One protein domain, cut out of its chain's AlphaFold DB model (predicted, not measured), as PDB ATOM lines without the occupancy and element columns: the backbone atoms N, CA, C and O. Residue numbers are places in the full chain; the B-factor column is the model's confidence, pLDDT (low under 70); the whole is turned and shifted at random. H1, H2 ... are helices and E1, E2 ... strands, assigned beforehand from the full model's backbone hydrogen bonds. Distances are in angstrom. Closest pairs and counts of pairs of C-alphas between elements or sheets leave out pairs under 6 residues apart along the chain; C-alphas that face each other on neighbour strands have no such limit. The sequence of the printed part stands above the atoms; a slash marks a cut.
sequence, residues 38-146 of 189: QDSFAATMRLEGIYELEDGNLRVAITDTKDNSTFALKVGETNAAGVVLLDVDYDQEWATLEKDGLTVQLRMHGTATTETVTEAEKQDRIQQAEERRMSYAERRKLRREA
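This is residues 38 to 146 of the 189 residues of an uncharacterized protein of Verrucomicrobia bacterium (UniProt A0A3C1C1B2). Two small antiparallel sheets lie face to face as a sandwich, E1, E2 and E3 in one and E4, E5, E6 and E7 in the other, with their strands crossed at 72 degrees. After the last strand comes one long helix, H1, which packs on edge strand E4 with part of its length and then runs on past the sandwich, so that residues 141 to 146 stick out. The printed part has 109 residues with seven named strands followed by one named helix; the sheet orders are E1 E2 E3 and E4 E5 E6 E7, and the class is mixed, helices and strands. It is compact, with a radius of gyration of the C-alphas of 14.1 A and spans of 46 by 32 by 26 A.

Start with E1, residues 45 to 52, which bends by 51 degrees at residue 48. It forms a hairpin with E2, residues 58 to 64, where N 46 and O 63 are 2.8 A apart. E2 forms a hairpin with E3, residues 69 to 74; look at N 62 and O 71, 2.9 A apart. These three are a meander, each strand the antiparallel neighbour of the one before. The second meander is E4, residues 84 to 89, E5, residues 94 to 99, E6, residues 102 to 107, and E7, residues 113 to 115. Within hydrogen-bond range are N 86 and O 96 at 2.8 A for E4 and E5, N 97 and O 104 at 2.8 A for E5 and E6, and N 105 and O 113 at 2.9 A for E6 and E7. Between the sheets, the closest C-alphas of E1 and E6 are those of Leu 47 and Leu 106, 6.2 A apart, and those of E3 and E4 are Leu 73 and Leu 85, 6.4 A apart. H1, residues 119 to 146, is on the second sheet at a height over the sheet of 5.6 A; its closest C-alphas with E4 are Ala 129 and Asp 87, 5.7 A apart. Every O i to N i+4 pair of H1 is within hydrogen-bond range. H1 is not on the sheet E1 E2 E3.

Find C-alpha 45 at (38.130, 38.386, -22.531); E1 runs 20.7 A from there. E2 is 19.5 A long, E3 16.8 A, E4 15.3 A, E5 16.6 A, E6 16.3 A and E7 6.4 A. H1 begins at C-alpha 119, (25.829, 30.331, -5.095), and ends 40.2 A away at C-alpha 146, (7.800, 57.328, -28.746).

The C-alphas farthest apart are those of Asp 39 and Glu 145, 46.7 A. The printed part has no cut. The nine-residue link E3 to E4 is short, and the other links are tight. The mean pLDDT of the printed part is 84.9; look for values under 70 at residue 38, residues 114 to 117, 133 to 134, 136 to 137, and residue 146.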
ATOM      1  N   GLN A  38      44.409  38.675 -12.700       66.06
ATOM      2  CA  GLN A  38      45.423  38.347 -13.707       66.06
ATOM      3  C   GLN A  38      45.431  36.864 -14.100       66.06
ATOM      4  O   GLN A  38      45.788  36.548 -15.232       66.06
ATOM      5  N   ASP A  39      44.980  35.986 -13.203       71.00
ATOM      6  CA  ASP A  39      44.861  34.548 -13.454       71.00
ATOM      7  C   ASP A  39      43.442  34.156 -13.902       71.00
ATOM      8  O   ASP A  39      43.188  33.006 -14.268       71.00
ATOM      9  N   SER A  40      42.499  35.106 -13.886       77.56
ATOM     10  CA  SER A  40      41.116  34.877 -14.300       77.56
ATOM     11  C   SER A  40      40.972  34.929 -15.821       77.56
ATOM     12  O   SER A  40      41.635  35.709 -16.508       77.56
ATOM     13  N   PHE A  41      40.022  34.160 -16.359       85.44
ATOM     14  CA  PHE A  41      39.644  34.217 -17.777       85.44
ATOM     15  C   PHE A  41      39.193  35.628 -18.208       85.44
ATOM     16  O   PHE A  41      39.276  35.979 -19.382       85.44
ATOM     17  N   ALA A  42      38.782  36.458 -17.242       85.44
ATOM     18  CA  ALA A  42      38.496  37.877 -17.415       85.44
ATOM     19  C   ALA A  42      39.626  38.654 -18.102       85.44
ATOM     20  O   ALA A  42      39.355  39.580 -18.860       85.44
ATOM     21  N   ALA A  43      40.887  38.302 -17.825       86.31
ATOM     22  CA  ALA A  43      42.042  39.052 -18.306       86.31
ATOM     23  C   ALA A  43      42.198  38.981 -19.828       86.31
ATOM     24  O   ALA A  43      42.715  39.918 -20.438       86.31
ATOM     25  N   THR A  44      41.754  37.879 -20.439       89.56
ATOM     26  CA  THR A  44      41.853  37.686 -21.887       89.56
ATOM     27  C   THR A  44      40.549  38.006 -22.604       89.56
ATOM     28  O   THR A  44      40.579  38.235 -23.809       89.56
ATOM     29  N   MET A  45      39.418  38.098 -21.905       91.88
ATOM     30  CA  MET A  45      38.130  38.386 -22.531       91.88
ATOM     31  C   MET A  45      37.837  39.880 -22.641       91.88
ATOM     32  O   MET A  45      38.044  40.660 -21.714       91.88
ATOM     33  N   ARG A  46      37.295  40.273 -23.793       92.81
ATOM     34  CA  ARG A  46      36.836  41.629 -24.078       92.81
ATOM     35  C   ARG A  46      35.399  41.619 -24.557       92.81
ATOM     36  O   ARG A  46      35.025  40.818 -25.409       92.81
ATOM     37  N   LEU A  47      34.611  42.531 -24.006       94.50
ATOM     38  CA  LEU A  47      33.249  42.777 -24.444       94.50
ATOM     39  C   LEU A  47      33.284  43.709 -25.664       94.50
ATOM     40  O   LEU A  47      33.646  44.873 -25.529       94.50
ATOM     41  N   GLU A  48      32.931  43.190 -26.839       94.38
ATOM     42  CA  GLU A  48      32.936  43.955 -28.099       94.38
ATOM     43  C   GLU A  48      31.617  44.691 -28.331       94.38
ATOM     44  O   GLU A  48      31.593  45.787 -28.887       94.38
ATOM     45  N   GLY A  49      30.498  44.100 -27.912       93.81
ATOM     46  CA  GLY A  49      29.207  44.743 -28.093       93.81
ATOM     47  C   GLY A  49      28.039  43.971 -27.514       93.81
ATOM     48  O   GLY A  49      28.097  42.758 -27.309       93.81
ATOM     49  N   ILE A  50      26.948  44.695 -27.294       94.88
ATOM     50  CA  ILE A  50      25.656  44.153 -26.885       94.88
ATOM     51  C   ILE A  50      24.650  44.550 -27.962       94.88
ATOM     52  O   ILE A  50      24.549  45.721 -28.323       94.88
ATOM     53  N   TYR A  51      23.919  43.584 -28.504       91.12
ATOM     54  CA  TYR A  51      22.932  43.830 -29.550       91.12
ATOM     55  C   TYR A  51      21.672  43.002 -29.332       91.12
ATOM     56  O   TYR A  51      21.696  41.907 -28.773       91.12
ATOM     57  N   GLU A  52      20.550  43.555 -29.772       87.25
ATOM     58  CA  GLU A  52      19.235  42.930 -29.679       87.25
ATOM     59  C   GLU A  52      18.897  42.266 -31.018       87.25
ATOM     60  O   GLU A  52      19.054  42.883 -32.074       87.25
ATOM     61  N   LEU A  53      18.437  41.013 -30.987       85.88
ATOM     62  CA  LEU A  53      17.886  40.353 -32.174       85.88
ATOM     63  C   LEU A  53      16.382  40.631 -32.317       85.88
ATOM     64  O   LEU A  53      15.719  41.140 -31.415       85.88
ATOM     65  N   GLU A  54      15.818  40.266 -33.468       82.12
ATOM     66  CA  GLU A  54      14.385  40.428 -33.757       82.12
ATOM     67  C   GLU A  54      13.479  39.713 -32.739       82.12
ATOM     68  O   GLU A  54      12.381  40.189 -32.440       82.12
ATOM     69  N   ASP A  55      13.976  38.624 -32.147       82.50
ATOM     70  CA  ASP A  55      13.324  37.859 -31.080       82.50
ATOM     71  C   ASP A  55      13.263  38.607 -29.732       82.50
ATOM     72  O   ASP A  55      12.623  38.138 -28.792       82.50
ATOM     73  N   GLY A  56      13.895  39.782 -29.638       76.69
ATOM     74  CA  GLY A  56      13.963  40.605 -28.435       76.69
ATOM     75  C   GLY A  56      14.947  40.103 -27.386       76.69
ATOM     76  O   GLY A  56      14.977  40.649 -26.285       76.69
ATOM     77  N   ASN A  57      15.748  39.082 -27.697       85.44
ATOM     78  CA  ASN A  57      16.794  38.625 -26.800       85.44
ATOM     79  C   ASN A  57      18.059  39.463 -27.003       85.44
ATOM     80  O   ASN A  57      18.499  39.700 -28.131       85.44
ATOM     81  N   LEU A  58      18.669  39.864 -25.890       89.50
ATOM     82  CA  LEU A  58      19.984  40.488 -25.900       89.50
ATOM     83  C   LEU A  58      21.055  39.418 -26.116       89.50
ATOM     84  O   LEU A  58      21.045  38.361 -25.473       89.50
ATOM     85  N   ARG A  59      21.979  39.717 -27.024       94.12
ATOM     86  CA  ARG A  59      23.203  38.959 -27.251       94.12
ATOM     87  C   ARG A  59      24.416  39.820 -26.990       94.12
ATOM     88  O   ARG A  59      24.418  41.025 -27.224       94.12
ATOM     89  N   VAL A  60      25.456  39.150 -26.531       96.00
ATOM     90  CA  VAL A  60      26.710  39.762 -26.121       96.00
ATOM     91  C   VAL A  60      27.812  39.178 -26.984       96.00
ATOM     92  O   VAL A  60      28.021  37.969 -26.945       96.00
ATOM     93  N   ALA A  61      28.486  40.013 -27.774       96.06
ATOM     94  CA  ALA A  61      29.691  39.641 -28.506       96.06
ATOM     95  C   ALA A  61      30.913  39.787 -27.601       96.06
ATOM     96  O   ALA A  61      31.189  40.867 -27.077       96.06
ATOM     97  N   ILE A  62      31.648  38.692 -27.445       95.44
ATOM     98  CA  ILE A  62      32.842  38.604 -26.609       95.44
ATOM     99  C   ILE A  62      33.981  38.094 -27.485       95.44
ATOM    100  O   ILE A  62      33.806  37.135 -28.240       95.44
ATOM    101  N   THR A  63      35.143  38.726 -27.364       94.75
ATOM    102  CA  THR A  63      36.386  38.281 -27.997       94.75
ATOM    103  C   THR A  63      37.347  37.796 -26.924       94.75
ATOM    104  O   THR A  63      37.646  38.528 -25.981       94.75
ATOM    105  N   ASP A  64      37.851  36.574 -27.067       93.69
ATOM    106  CA  ASP A  64      38.972  36.083 -26.273       93.69
ATOM    107  C   ASP A  64      40.276  36.451 -26.987       93.69
ATOM    108  O   ASP A  64      40.576  36.003 -28.090       93.69
ATOM    109  N   THR A  65      41.065  37.317 -26.365       91.56
ATOM    110  CA  THR A  65      42.342  37.801 -26.903       91.56
ATOM    111  C   THR A  65      43.429  36.730 -26.904       91.56
ATOM    112  O   THR A  65      44.436  36.898 -27.593       91.56
ATOM    113  N   LYS A  66      43.248  35.626 -26.166       91.50
ATOM    114  CA  LYS A  66      44.221  34.531 -26.110       91.50
ATOM    115  C   LYS A  66      44.300  33.762 -27.426       91.50
ATOM    116  O   LYS A  66      45.396  33.429 -27.872       91.50
ATOM    117  N   ASP A  67      43.152  33.449 -28.012       91.81
ATOM    118  CA  ASP A  67      43.030  32.706 -29.268       91.81
ATOM    119  C   ASP A  67      42.463  33.559 -30.414       91.81
ATOM    120  O   ASP A  67      42.368  33.090 -31.549       91.81
ATOM    121  N   ASN A  68      42.144  34.824 -30.126       92.50
ATOM    122  CA  ASN A  68      41.491  35.764 -31.029       92.50
ATOM    123  C   ASN A  68      40.161  35.215 -31.575       92.50
ATOM    124  O   ASN A  68      39.782  35.493 -32.715       92.50
ATOM    125  N   SER A  69      39.473  34.396 -30.774       93.88
ATOM    126  CA  SER A  69      38.151  33.883 -31.098       93.88
ATOM    127  C   SER A  69      37.078  34.883 -30.680       93.88
ATOM    128  O   SER A  69      37.159  35.514 -29.626       93.88
ATOM    129  N   THR A  70      36.047  35.020 -31.509       94.38
ATOM    130  CA  THR A  70      34.874  35.842 -31.201       94.38
ATOM    131  C   THR A  70      33.651  34.948 -31.169       94.38
ATOM    132  O   THR A  70      33.408  34.169 -32.093       94.38
ATOM    133  N   PHE A  71      32.862  35.067 -30.111       95.31
ATOM    134  CA  PHE A  71      31.616  34.334 -29.957       95.31
ATOM    135  C   PHE A  71      30.532  35.244 -29.386       95.31
ATOM    136  O   PHE A  71      30.809  36.288 -28.796       95.31
ATOM    137  N   ALA A  72      29.278  34.853 -29.597       95.69
ATOM    138  CA  ALA A  72      28.129  35.591 -29.107       95.69
ATOM    139  C   ALA A  72      27.264  34.696 -28.230       95.69
ATOM    140  O   ALA A  72      26.904  33.600 -28.658       95.69
ATOM    141  N   LEU A  73      26.911  35.180 -27.041       95.62
ATOM    142  CA  LEU A  73      26.075  34.445 -26.097       95.62
ATOM    143  C   LEU A  73      24.768  35.174 -25.837       95.62
ATOM    144  O   LEU A  73      24.737  36.399 -25.698       95.62
ATOM    145  N   LYS A  74      23.687  34.399 -25.758       94.38
ATOM    146  CA  LYS A  74      22.439  34.811 -25.127       94.38
ATOM    147  C   LYS A  74      22.531  34.584 -23.619       94.38
ATOM    148  O   LYS A  74      23.231  33.696 -23.144       94.38
ATOM    149  N   VAL A  75      21.812  35.386 -22.842       91.56
ATOM    150  CA  VAL A  75      21.770  35.208 -21.389       91.56
ATOM    151  C   VAL A  75      21.173  33.833 -21.037       91.56
ATOM    152  O   VAL A  75      20.078  33.491 -21.490       91.56
ATOM    153  N   GLY A  76      21.897  33.058 -20.232       90.94
ATOM    154  CA  GLY A  76      21.643  31.654 -19.900       90.94
ATOM    155  C   GLY A  76      22.305  30.644 -20.849       90.94
ATOM    156  O   GLY A  76      22.180  29.443 -20.628       90.94
ATOM    157  N   GLU A  77      22.983  31.099 -21.904       93.56
ATOM    158  CA  GLU A  77      23.700  30.241 -22.849       93.56
ATOM    159  C   GLU A  77      25.132  29.970 -22.378       93.56
ATOM    160  O   GLU A  77      25.791  30.843 -21.805       93.56
ATOM    161  N   THR A  78      25.612  28.762 -22.676       95.19
ATOM    162  CA  THR A  78      26.966  28.300 -22.360       95.19
ATOM    163  C   THR A  78      27.730  28.016 -23.647       95.19
ATOM    164  O   THR A  78      27.228  27.305 -24.519       95.19
ATOM    165  N   ASN A  79      28.953  28.532 -23.771       94.75
ATOM    166  CA  ASN A  79      29.813  28.229 -24.917       94.75
ATOM    167  C   ASN A  79      30.554  26.884 -24.759       94.75
ATOM    168  O   ASN A  79      30.582  26.274 -23.690       94.75
ATOM    169  N   ALA A  80      31.232  26.442 -25.822       93.25
ATOM    170  CA  ALA A  80      32.042  25.218 -25.801       93.25
ATOM    171  C   ALA A  80      33.228  25.264 -24.811       93.25
ATOM    172  O   ALA A  80      33.745  24.221 -24.424       93.25
ATOM    173  N   ALA A  81      33.650  26.461 -24.395       90.19
ATOM    174  CA  ALA A  81      34.706  26.676 -23.410       90.19
ATOM    175  C   ALA A  81      34.186  26.729 -21.958       90.19
ATOM    176  O   ALA A  81      34.967  27.032 -21.056       90.19
ATOM    177  N   GLY A  82      32.894  26.459 -21.730       92.94
ATOM    178  CA  GLY A  82      32.273  26.443 -20.402       92.94
ATOM    179  C   GLY A  82      31.930  27.822 -19.829       92.94
ATOM    180  O   GLY A  82      31.641  27.921 -18.643       92.94
ATOM    181  N   VAL A  83      31.966  28.880 -20.643       94.25
ATOM    182  CA  VAL A  83      31.576  30.235 -20.229       94.25
ATOM    183  C   VAL A  83      30.073  30.397 -20.360       94.25
ATOM    184  O   VAL A  83      29.525  30.186 -21.443       94.25
ATOM    185  N   VAL A  84      29.431  30.810 -19.272       94.75
ATOM    186  CA  VAL A  84      27.995  31.069 -19.180       94.75
ATOM    187  C   VAL A  84      27.756  32.569 -19.093       94.75
ATOM    188  O   VAL A  84      28.406  33.253 -18.304       94.75
ATOM    189  N   LEU A  85      26.806  33.094 -19.866       94.25
ATOM    190  CA  LEU A  85      26.349  34.475 -19.702       94.25
ATOM    191  C   LEU A  85      25.212  34.525 -18.674       94.25
ATOM    192  O   LEU A  85      24.123  34.029 -18.944       94.25
ATOM    193  N   LEU A  86      25.447  35.132 -17.512       93.12
ATOM    194  CA  LEU A  86      24.460  35.206 -16.429       93.12
ATOM    195  C   LEU A  86      23.524  36.404 -16.557       93.12
ATOM    196  O   LEU A  86      22.319  36.268 -16.360       93.12
ATOM    197  N   ASP A  87      24.072  37.568 -16.891       92.19
ATOM    198  CA  ASP A  87      23.317  38.816 -16.937       92.19
ATOM    199  C   ASP A  87      23.927  39.786 -17.948       92.19
ATOM    200  O   ASP A  87      25.119  39.711 -18.260       92.19
ATOM    201  N   VAL A  88      23.110  40.704 -18.455       93.12
ATOM    202  CA  VAL A  88      23.564  41.778 -19.329       93.12
ATOM    203  C   VAL A  88      22.773  43.055 -19.072       93.12
ATOM    204  O   VAL A  88      21.545  43.034 -18.977       93.12
ATOM    205  N   ASP A  89      23.479  44.178 -19.019       90.75
ATOM    206  CA  ASP A  89      22.893  45.508 -18.962       90.75
ATOM    207  C   ASP A  89      23.319  46.295 -20.200       90.75
ATOM    208  O   ASP A  89      24.490  46.625 -20.391       90.75
ATOM    209  N   TYR A  90      22.343  46.570 -21.065       89.50
ATOM    210  CA  TYR A  90      22.557  47.348 -22.278       89.50
ATOM    211  C   TYR A  90      22.792  48.833 -21.979       89.50
ATOM    212  O   TYR A  90      23.591  49.467 -22.656       89.50
ATOM    213  N   ASP A  91      22.115  49.393 -20.971       87.31
ATOM    214  CA  ASP A  91      22.182  50.827 -20.672       87.31
ATOM    215  C   ASP A  91      23.529  51.191 -20.026       87.31
ATOM    216  O   ASP A  91      24.055  52.282 -20.241       87.31
ATOM    217  N   GLN A  92      24.086  50.275 -19.230       88.88
ATOM    218  CA  GLN A  92      25.386  50.436 -18.575       88.88
ATOM    219  C   GLN A  92      26.543  49.728 -19.304       88.88
ATOM    220  O   GLN A  92      27.672  49.746 -18.813       88.88
ATOM    221  N   GLU A  93      26.266  49.104 -20.450       92.38
ATOM    222  CA  GLU A  93      27.241  48.441 -21.325       92.38
ATOM    223  C   GLU A  93      28.131  47.397 -20.622       92.38
ATOM    224  O   GLU A  93      29.353  47.342 -20.820       92.38
ATOM    225  N   TRP A  94      27.523  46.542 -19.794       93.38
ATOM    226  CA  TRP A  94      28.232  45.458 -19.112       93.38
ATOM    227  C   TRP A  94      27.534  44.105 -19.222       93.38
ATOM    228  O   TRP A  94      26.327  44.001 -19.427       93.38
ATOM    229  N   ALA A  95      28.323  43.045 -19.064       94.38
ATOM    230  CA  ALA A  95      27.887  41.657 -19.087       94.38
ATOM    231  C   ALA A  95      28.521  40.887 -17.922       94.38
ATOM    232  O   ALA A  95      29.703  41.061 -17.636       94.38
ATOM    233  N   THR A  96      27.751  40.025 -17.259       93.44
ATOM    234  CA  THR A  96      28.260  39.138 -16.203       93.44
ATOM    235  C   THR A  96      28.429  37.729 -16.751       93.44
ATOM    236  O   THR A  96      27.461  37.109 -17.186       93.44
ATOM    237  N   LEU A  97      29.658  37.226 -16.713       93.88
ATOM    238  CA  LEU A  97      30.039  35.898 -17.175       93.88
ATOM    239  C   LEU A  97      30.428  35.010 -16.005       93.88
ATOM    240  O   LEU A  97      30.996  35.484 -15.025       93.88
ATOM    241  N   GLU A  98      30.196  33.717 -16.151       92.31
ATOM    242  CA  GLU A  98      30.653  32.700 -15.214       92.31
ATOM    243  C   GLU A  98      31.466  31.634 -15.938       92.31
ATOM    244  O   GLU A  98      31.083  31.172 -17.015       92.31
ATOM    245  N   LYS A  99      32.577  31.221 -15.331       92.50
ATOM    246  CA  LYS A  99      33.374  30.082 -15.781       92.50
ATOM    247  C   LYS A  99      34.050  29.428 -14.584       92.50
ATOM    248  O   LYS A  99      34.660  30.125 -13.779       92.50
ATOM    249  N   ASP A 100      33.959  28.106 -14.466       89.50
ATOM    250  CA  ASP A 100      34.626  27.331 -13.407       89.50
ATOM    251  C   ASP A 100      34.308  27.832 -11.975       89.50
ATOM    252  O   ASP A 100      35.153  27.792 -11.083       89.50
ATOM    253  N   GLY A 101      33.086  28.340 -11.759       84.38
ATOM    254  CA  GLY A 101      32.641  28.917 -10.482       84.38
ATOM    255  C   GLY A 101      33.128  30.345 -10.209       84.38
ATOM    256  O   GLY A 101      32.796  30.916  -9.174       84.38
ATOM    257  N   LEU A 102      33.888  30.952 -11.124       86.00
ATOM    258  CA  LEU A 102      34.289  32.354 -11.050       86.00
ATOM    259  C   LEU A 102      33.316  33.213 -11.844       86.00
ATOM    260  O   LEU A 102      33.085  32.964 -13.027       86.00
ATOM    261  N   THR A 103      32.791  34.252 -11.198       88.75
ATOM    262  CA  THR A 103      31.921  35.240 -11.833       88.75
ATOM    263  C   THR A 103      32.711  36.515 -12.125       88.75
ATOM    264  O   THR A 103      33.551  36.965 -11.349       88.75
ATOM    265  N   VAL A 104      32.500  37.094 -13.296       89.75
ATOM    266  CA  VAL A 104      33.237  38.268 -13.760       89.75
ATOM    267  C   VAL A 104      32.262  39.212 -14.432       89.75
ATOM    268  O   VAL A 104      31.511  38.804 -15.315       89.75
ATOM    269  N   GLN A 105      32.315  40.489 -14.067       91.81
ATOM    270  CA  GLN A 105      31.641  41.544 -14.809       91.81
ATOM    271  C   GLN A 105      32.614  42.156 -15.824       91.81
ATOM    272  O   GLN A 105      33.627  42.765 -15.471       91.81
ATOM    273  N   LEU A 106      32.287  42.005 -17.105       92.38
ATOM    274  CA  LEU A 106      32.959  42.674 -18.211       92.38
ATOM    275  C   LEU A 106      32.206  43.949 -18.576       92.38
ATOM    276  O   LEU A 106      30.983  43.940 -18.680       92.38
ATOM    277  N   ARG A 107      32.939  45.033 -18.826       93.25
ATOM    278  CA  ARG A 107      32.402  46.302 -19.340       93.25
ATOM    279  C   ARG A 107      32.953  46.548 -20.741       93.25
ATOM    280  O   ARG A 107      34.106  46.197 -20.989       93.25
ATOM    281  N   MET A 108      32.174  47.162 -21.637       91.25
ATOM    282  CA  MET A 108      32.668  47.544 -22.975       91.25
ATOM    283  C   MET A 108      33.840  48.521 -22.864       91.25
ATOM    284  O   MET A 108      34.828  48.441 -23.596       91.25
ATOM    285  N   HIS A 109      33.740  49.435 -21.901       86.19
ATOM    286  CA  HIS A 109      34.744  50.447 -21.634       86.19
ATOM    287  C   HIS A 109      35.200  50.348 -20.179       86.19
ATOM    288  O   HIS A 109      34.440  50.616 -19.250       86.19
ATOM    289  N   GLY A 110      36.462  49.970 -19.979       78.50
ATOM    290  CA  GLY A 110      37.108  49.981 -18.669       78.50
ATOM    291  C   GLY A 110      37.754  48.656 -18.283       78.50
ATOM    292  O   GLY A 110      37.950  47.761 -19.102       78.50
ATOM    293  N   THR A 111      38.136  48.571 -17.015       73.31
ATOM    294  CA  THR A 111      38.721  47.371 -16.420       73.31
ATOM    295  C   THR A 111      37.618  46.400 -16.018       73.31
ATOM    296  O   THR A 111      36.666  46.800 -15.348       73.31
ATOM    297  N   ALA A 112      37.765  45.130 -16.400       76.19
ATOM    298  CA  ALA A 112      36.919  44.054 -15.901       76.19
ATOM    299  C   ALA A 112      37.018  43.968 -14.372       76.19
ATOM    300  O   ALA A 112      38.108  44.093 -13.806       76.19
ATOM    301  N   THR A 113      35.884  43.753 -13.714       74.25
ATOM    302  CA  THR A 113      35.813  43.539 -12.267       74.25
ATOM    303  C   THR A 113      35.477  42.078 -12.018       74.25
ATOM    304  O   THR A 113      34.420  41.592 -12.425       74.25
ATOM    305  N   THR A 114      36.398  41.362 -11.379       68.88
ATOM    306  CA  THR A 114      36.163  39.988 -10.936       68.88
ATOM    307  C   THR A 114      35.555  40.049  -9.554       68.88
ATOM    308  O   THR A 114      36.104  40.701  -8.669       68.88
ATOM    309  N   GLU A 115      34.442  39.356  -9.380       66.31
ATOM    310  CA  GLU A 115      33.797  39.188  -8.090       66.31
ATOM    311  C   GLU A 115      33.580  37.693  -7.899       66.31
ATOM    312  O   GLU A 115      32.933  37.030  -8.709       66.31
ATOM    313  N   THR A 116      34.138  37.127  -6.838       65.88
ATOM    314  CA  THR A 116      33.776  35.772  -6.433       65.88
ATOM    315  C   THR A 116      32.383  35.843  -5.829       65.88
ATOM    316  O   THR A 116      32.215  36.352  -4.731       65.88
ATOM    317  N   VAL A 117      31.384  35.405  -6.591       66.25
ATOM    318  CA  VAL A 117      29.977  35.436  -6.181       66.25
ATOM    319  C   VAL A 117      29.613  34.071  -5.608       66.25
ATOM    320  O   VAL A 117      29.902  33.039  -6.219       66.25
ATOM    321  N   THR A 118      28.983  34.057  -4.439       73.44
ATOM    322  CA  THR A 118      28.491  32.824  -3.809       73.44
ATOM    323  C   THR A 118      27.282  32.252  -4.565       73.44
ATOM    324  O   THR A 118      26.583  32.963  -5.287       73.44
ATOM    325  N   GLU A 119      26.980  30.956  -4.409       73.94
ATOM    326  CA  GLU A 119      25.829  30.331  -5.095       73.94
ATOM    327  C   GLU A 119      24.486  31.014  -4.775       73.94
ATOM    328  O   GLU A 119      23.612  31.093  -5.641       73.94
ATOM    329  N   ALA A 120      24.331  31.541  -3.555       75.06
ATOM    330  CA  ALA A 120      23.135  32.273  -3.139       75.06
ATOM    331  C   ALA A 120      22.991  33.595  -3.911       75.06
ATOM    332  O   ALA A 120      21.960  33.860  -4.526       75.06
ATOM    333  N   GLU A 121      24.061  34.384  -3.974       76.38
ATOM    334  CA  GLU A 121      24.081  35.641  -4.723       76.38
ATOM    335  C   GLU A 121      23.925  35.416  -6.231       76.38
ATOM    336  O   GLU A 121      23.363  36.255  -6.939       76.38
ATOM    337  N   LYS A 122      24.385  34.271  -6.746       73.94
ATOM    338  CA  LYS A 122      24.169  33.878  -8.141       73.94
ATOM    339  C   LYS A 122      22.680  33.708  -8.444       73.94
ATOM    340  O   LYS A 122      22.217  34.208  -9.468       73.94
ATOM    341  N   GLN A 123      21.927  33.030  -7.576       80.12
ATOM    342  CA  GLN A 123      20.476  32.894  -7.745       80.12
ATOM    343  C   GLN A 123      19.771  34.247  -7.680       80.12
ATOM    344  O   GLN A 123      18.914  34.515  -8.523       80.12
ATOM    345  N   ASP A 124      20.181  35.116  -6.760       82.12
ATOM    346  CA  ASP A 124      19.635  36.471  -6.662       82.12
ATOM    347  C   ASP A 124      19.933  37.291  -7.923       82.12
ATOM    348  O   ASP A 124      19.049  37.972  -8.446       82.12
ATOM    349  N   ARG A 125      21.144  37.187  -8.486       77.50
ATOM    350  CA  ARG A 125      21.491  37.856  -9.751       77.50
ATOM    351  C   ARG A 125      20.668  37.341 -10.922       77.50
ATOM    352  O   ARG A 125      20.236  38.148 -11.739       77.50
ATOM    353  N   ILE A 126      20.427  36.033 -11.001       78.69
ATOM    354  CA  ILE A 126      19.577  35.449 -12.047       78.69
ATOM    355  C   ILE A 126      18.144  35.982 -11.922       78.69
ATOM    356  O   ILE A 126      17.578  36.428 -12.918       78.69
ATOM    357  N   GLN A 127      17.581  36.019 -10.711       82.31
ATOM    358  CA  GLN A 127      16.238  36.564 -10.478       82.31
ATOM    359  C   GLN A 127      16.161  38.054 -10.831       82.31
ATOM    360  O   GLN A 127      15.275  38.475 -11.573       82.31
ATOM    361  N   GLN A 128      17.136  38.854 -10.392       81.25
ATOM    362  CA  GLN A 128      17.209  40.273 -10.747       81.25
ATOM    363  C   GLN A 128      17.363  40.488 -12.257       81.25
ATOM    364  O   GLN A 128      16.811  41.445 -12.802       81.25
ATOM    365  N   ALA A 129      18.111  39.622 -12.944       77.56
ATOM    366  CA  ALA A 129      18.242  39.664 -14.394       77.56
ATOM    367  C   ALA A 129      16.889  39.393 -15.073       77.56
ATOM    368  O   ALA A 129      16.516  40.093 -16.015       77.56
ATOM    369  N   GLU A 130      16.115  38.422 -14.582       77.69
ATOM    370  CA  GLU A 130      14.766  38.129 -15.082       77.69
ATOM    371  C   GLU A 130      13.789  39.291 -14.860       77.69
ATOM    372  O   GLU A 130      13.084  39.693 -15.792       77.69
ATOM    373  N   GLU A 131      13.795  39.903 -13.676       77.94
ATOM    374  CA  GLU A 131      12.989  41.095 -13.383       77.94
ATOM    375  C   GLU A 131      13.363  42.273 -14.296       77.94
ATOM    376  O   GLU A 131      12.496  42.954 -14.860       77.94
ATOM    377  N   ARG A 132      14.665  42.490 -14.519       72.81
ATOM    378  CA  ARG A 132      15.158  43.541 -15.420       72.81
ATOM    379  C   ARG A 132      14.765  43.296 -16.875       72.81
ATOM    380  O   ARG A 132      14.465  44.264 -17.578       72.81
ATOM    381  N   ARG A 133      14.666  42.041 -17.328       68.44
ATOM    382  CA  ARG A 133      14.148  41.717 -18.673       68.44
ATOM    383  C   ARG A 133      12.698  42.152 -18.854       68.44
ATOM    384  O   ARG A 133      12.368  42.713 -19.900       68.44
ATOM    385  N   MET A 134      11.850  41.944 -17.845       65.31
ATOM    386  CA  MET A 134      10.456  42.404 -17.887       65.31
ATOM    387  C   MET A 134      10.395  43.937 -18.009       65.31
ATOM    388  O   MET A 134       9.707  44.459 -18.887       65.31
ATOM    389  N   SER A 135      11.213  44.658 -17.232       72.62
ATOM    390  CA  SER A 135      11.345  46.125 -17.325       72.62
ATOM    391  C   SER A 135      11.881  46.606 -18.684       72.62
ATOM    392  O   SER A 135      11.454  47.644 -19.201       72.62
ATOM    393  N   TYR A 136      12.817  45.874 -19.291       67.94
ATOM    394  CA  TYR A 136      13.375  46.229 -20.597       67.94
ATOM    395  C   TYR A 136      12.345  46.060 -21.724       67.94
ATOM    396  O   TYR A 136      12.226  46.934 -22.586       67.94
ATOM    397  N   ALA A 137      11.542  44.990 -21.694       69.75
ATOM    398  CA  ALA A 137      10.461  44.778 -22.657       69.75
ATOM    399  C   ALA A 137       9.433  45.927 -22.634       69.75
ATOM    400  O   ALA A 137       9.003  46.408 -23.690       69.75
ATOM    401  N   GLU A 138       9.096  46.430 -21.445       76.12
ATOM    402  CA  GLU A 138       8.234  47.604 -21.278       76.12
ATOM    403  C   GLU A 138       8.895  48.888 -21.798       76.12
ATOM    404  O   GLU A 138       8.282  49.631 -22.570       76.12
ATOM    405  N   ARG A 139      10.178  49.123 -21.477       72.94
ATOM    406  CA  ARG A 139      10.943  50.259 -22.025       72.94
ATOM    407  C   ARG A 139      11.035  50.211 -23.551       72.94
ATOM    408  O   ARG A 139      10.945  51.259 -24.192       72.94
ATOM    409  N   ARG A 140      11.132  49.026 -24.164       71.62
ATOM    410  CA  ARG A 140      11.090  48.847 -25.626       71.62
ATOM    411  C   ARG A 140       9.740  49.248 -26.212       71.62
ATOM    412  O   ARG A 140       9.710  49.879 -27.269       71.62
ATOM    413  N   LYS A 141       8.635  48.884 -25.555       75.25
ATOM    414  CA  LYS A 141       7.293  49.307 -25.977       75.25
ATOM    415  C   LYS A 141       7.190  50.831 -25.951       75.25
ATOM    416  O   LYS A 141       6.804  51.423 -26.954       75.25
ATOM    417  N   LEU A 142       7.686  51.454 -24.883       77.94
ATOM    418  CA  LEU A 142       7.712  52.908 -24.745       77.94
ATOM    419  C   LEU A 142       8.571  53.592 -25.824       77.94
ATOM    420  O   LEU A 142       8.152  54.597 -26.391       77.94
ATOM    421  N   ARG A 143       9.753  53.047 -26.157       74.00
ATOM    422  CA  ARG A 143      10.609  53.577 -27.240       74.00
ATOM    423  C   ARG A 143       9.954  53.432 -28.614       74.00
ATOM    424  O   ARG A 143      10.042  54.353 -29.418       74.00
ATOM    425  N   ARG A 144       9.282  52.305 -28.884       73.44
ATOM    426  CA  ARG A 144       8.524  52.108 -30.131       73.44
ATOM    427  C   ARG A 144       7.360  53.084 -30.238       73.44
ATOM    428  O   ARG A 144       7.195  53.691 -31.284       73.44
ATOM    429  N   GLU A 145       6.605  53.279 -29.164       72.69
ATOM    430  CA  GLU A 145       5.508  54.253 -29.119       72.69
ATOM    431  C   GLU A 145       6.021  55.697 -29.241       72.69
ATOM    432  O   GLU A 145       5.422  56.513 -29.938       72.69
ATOM    433  N   ALA A 146       7.167  56.016 -28.632       68.75
ATOM    434  CA  ALA A 146       7.800  57.328 -28.746       68.75
ATOM    435  C   ALA A 146       8.347  57.603 -30.158       68.75
ATOM    436  O   ALA A 146       8.207  58.722 -30.648       68.75
TER     437      ALA A 146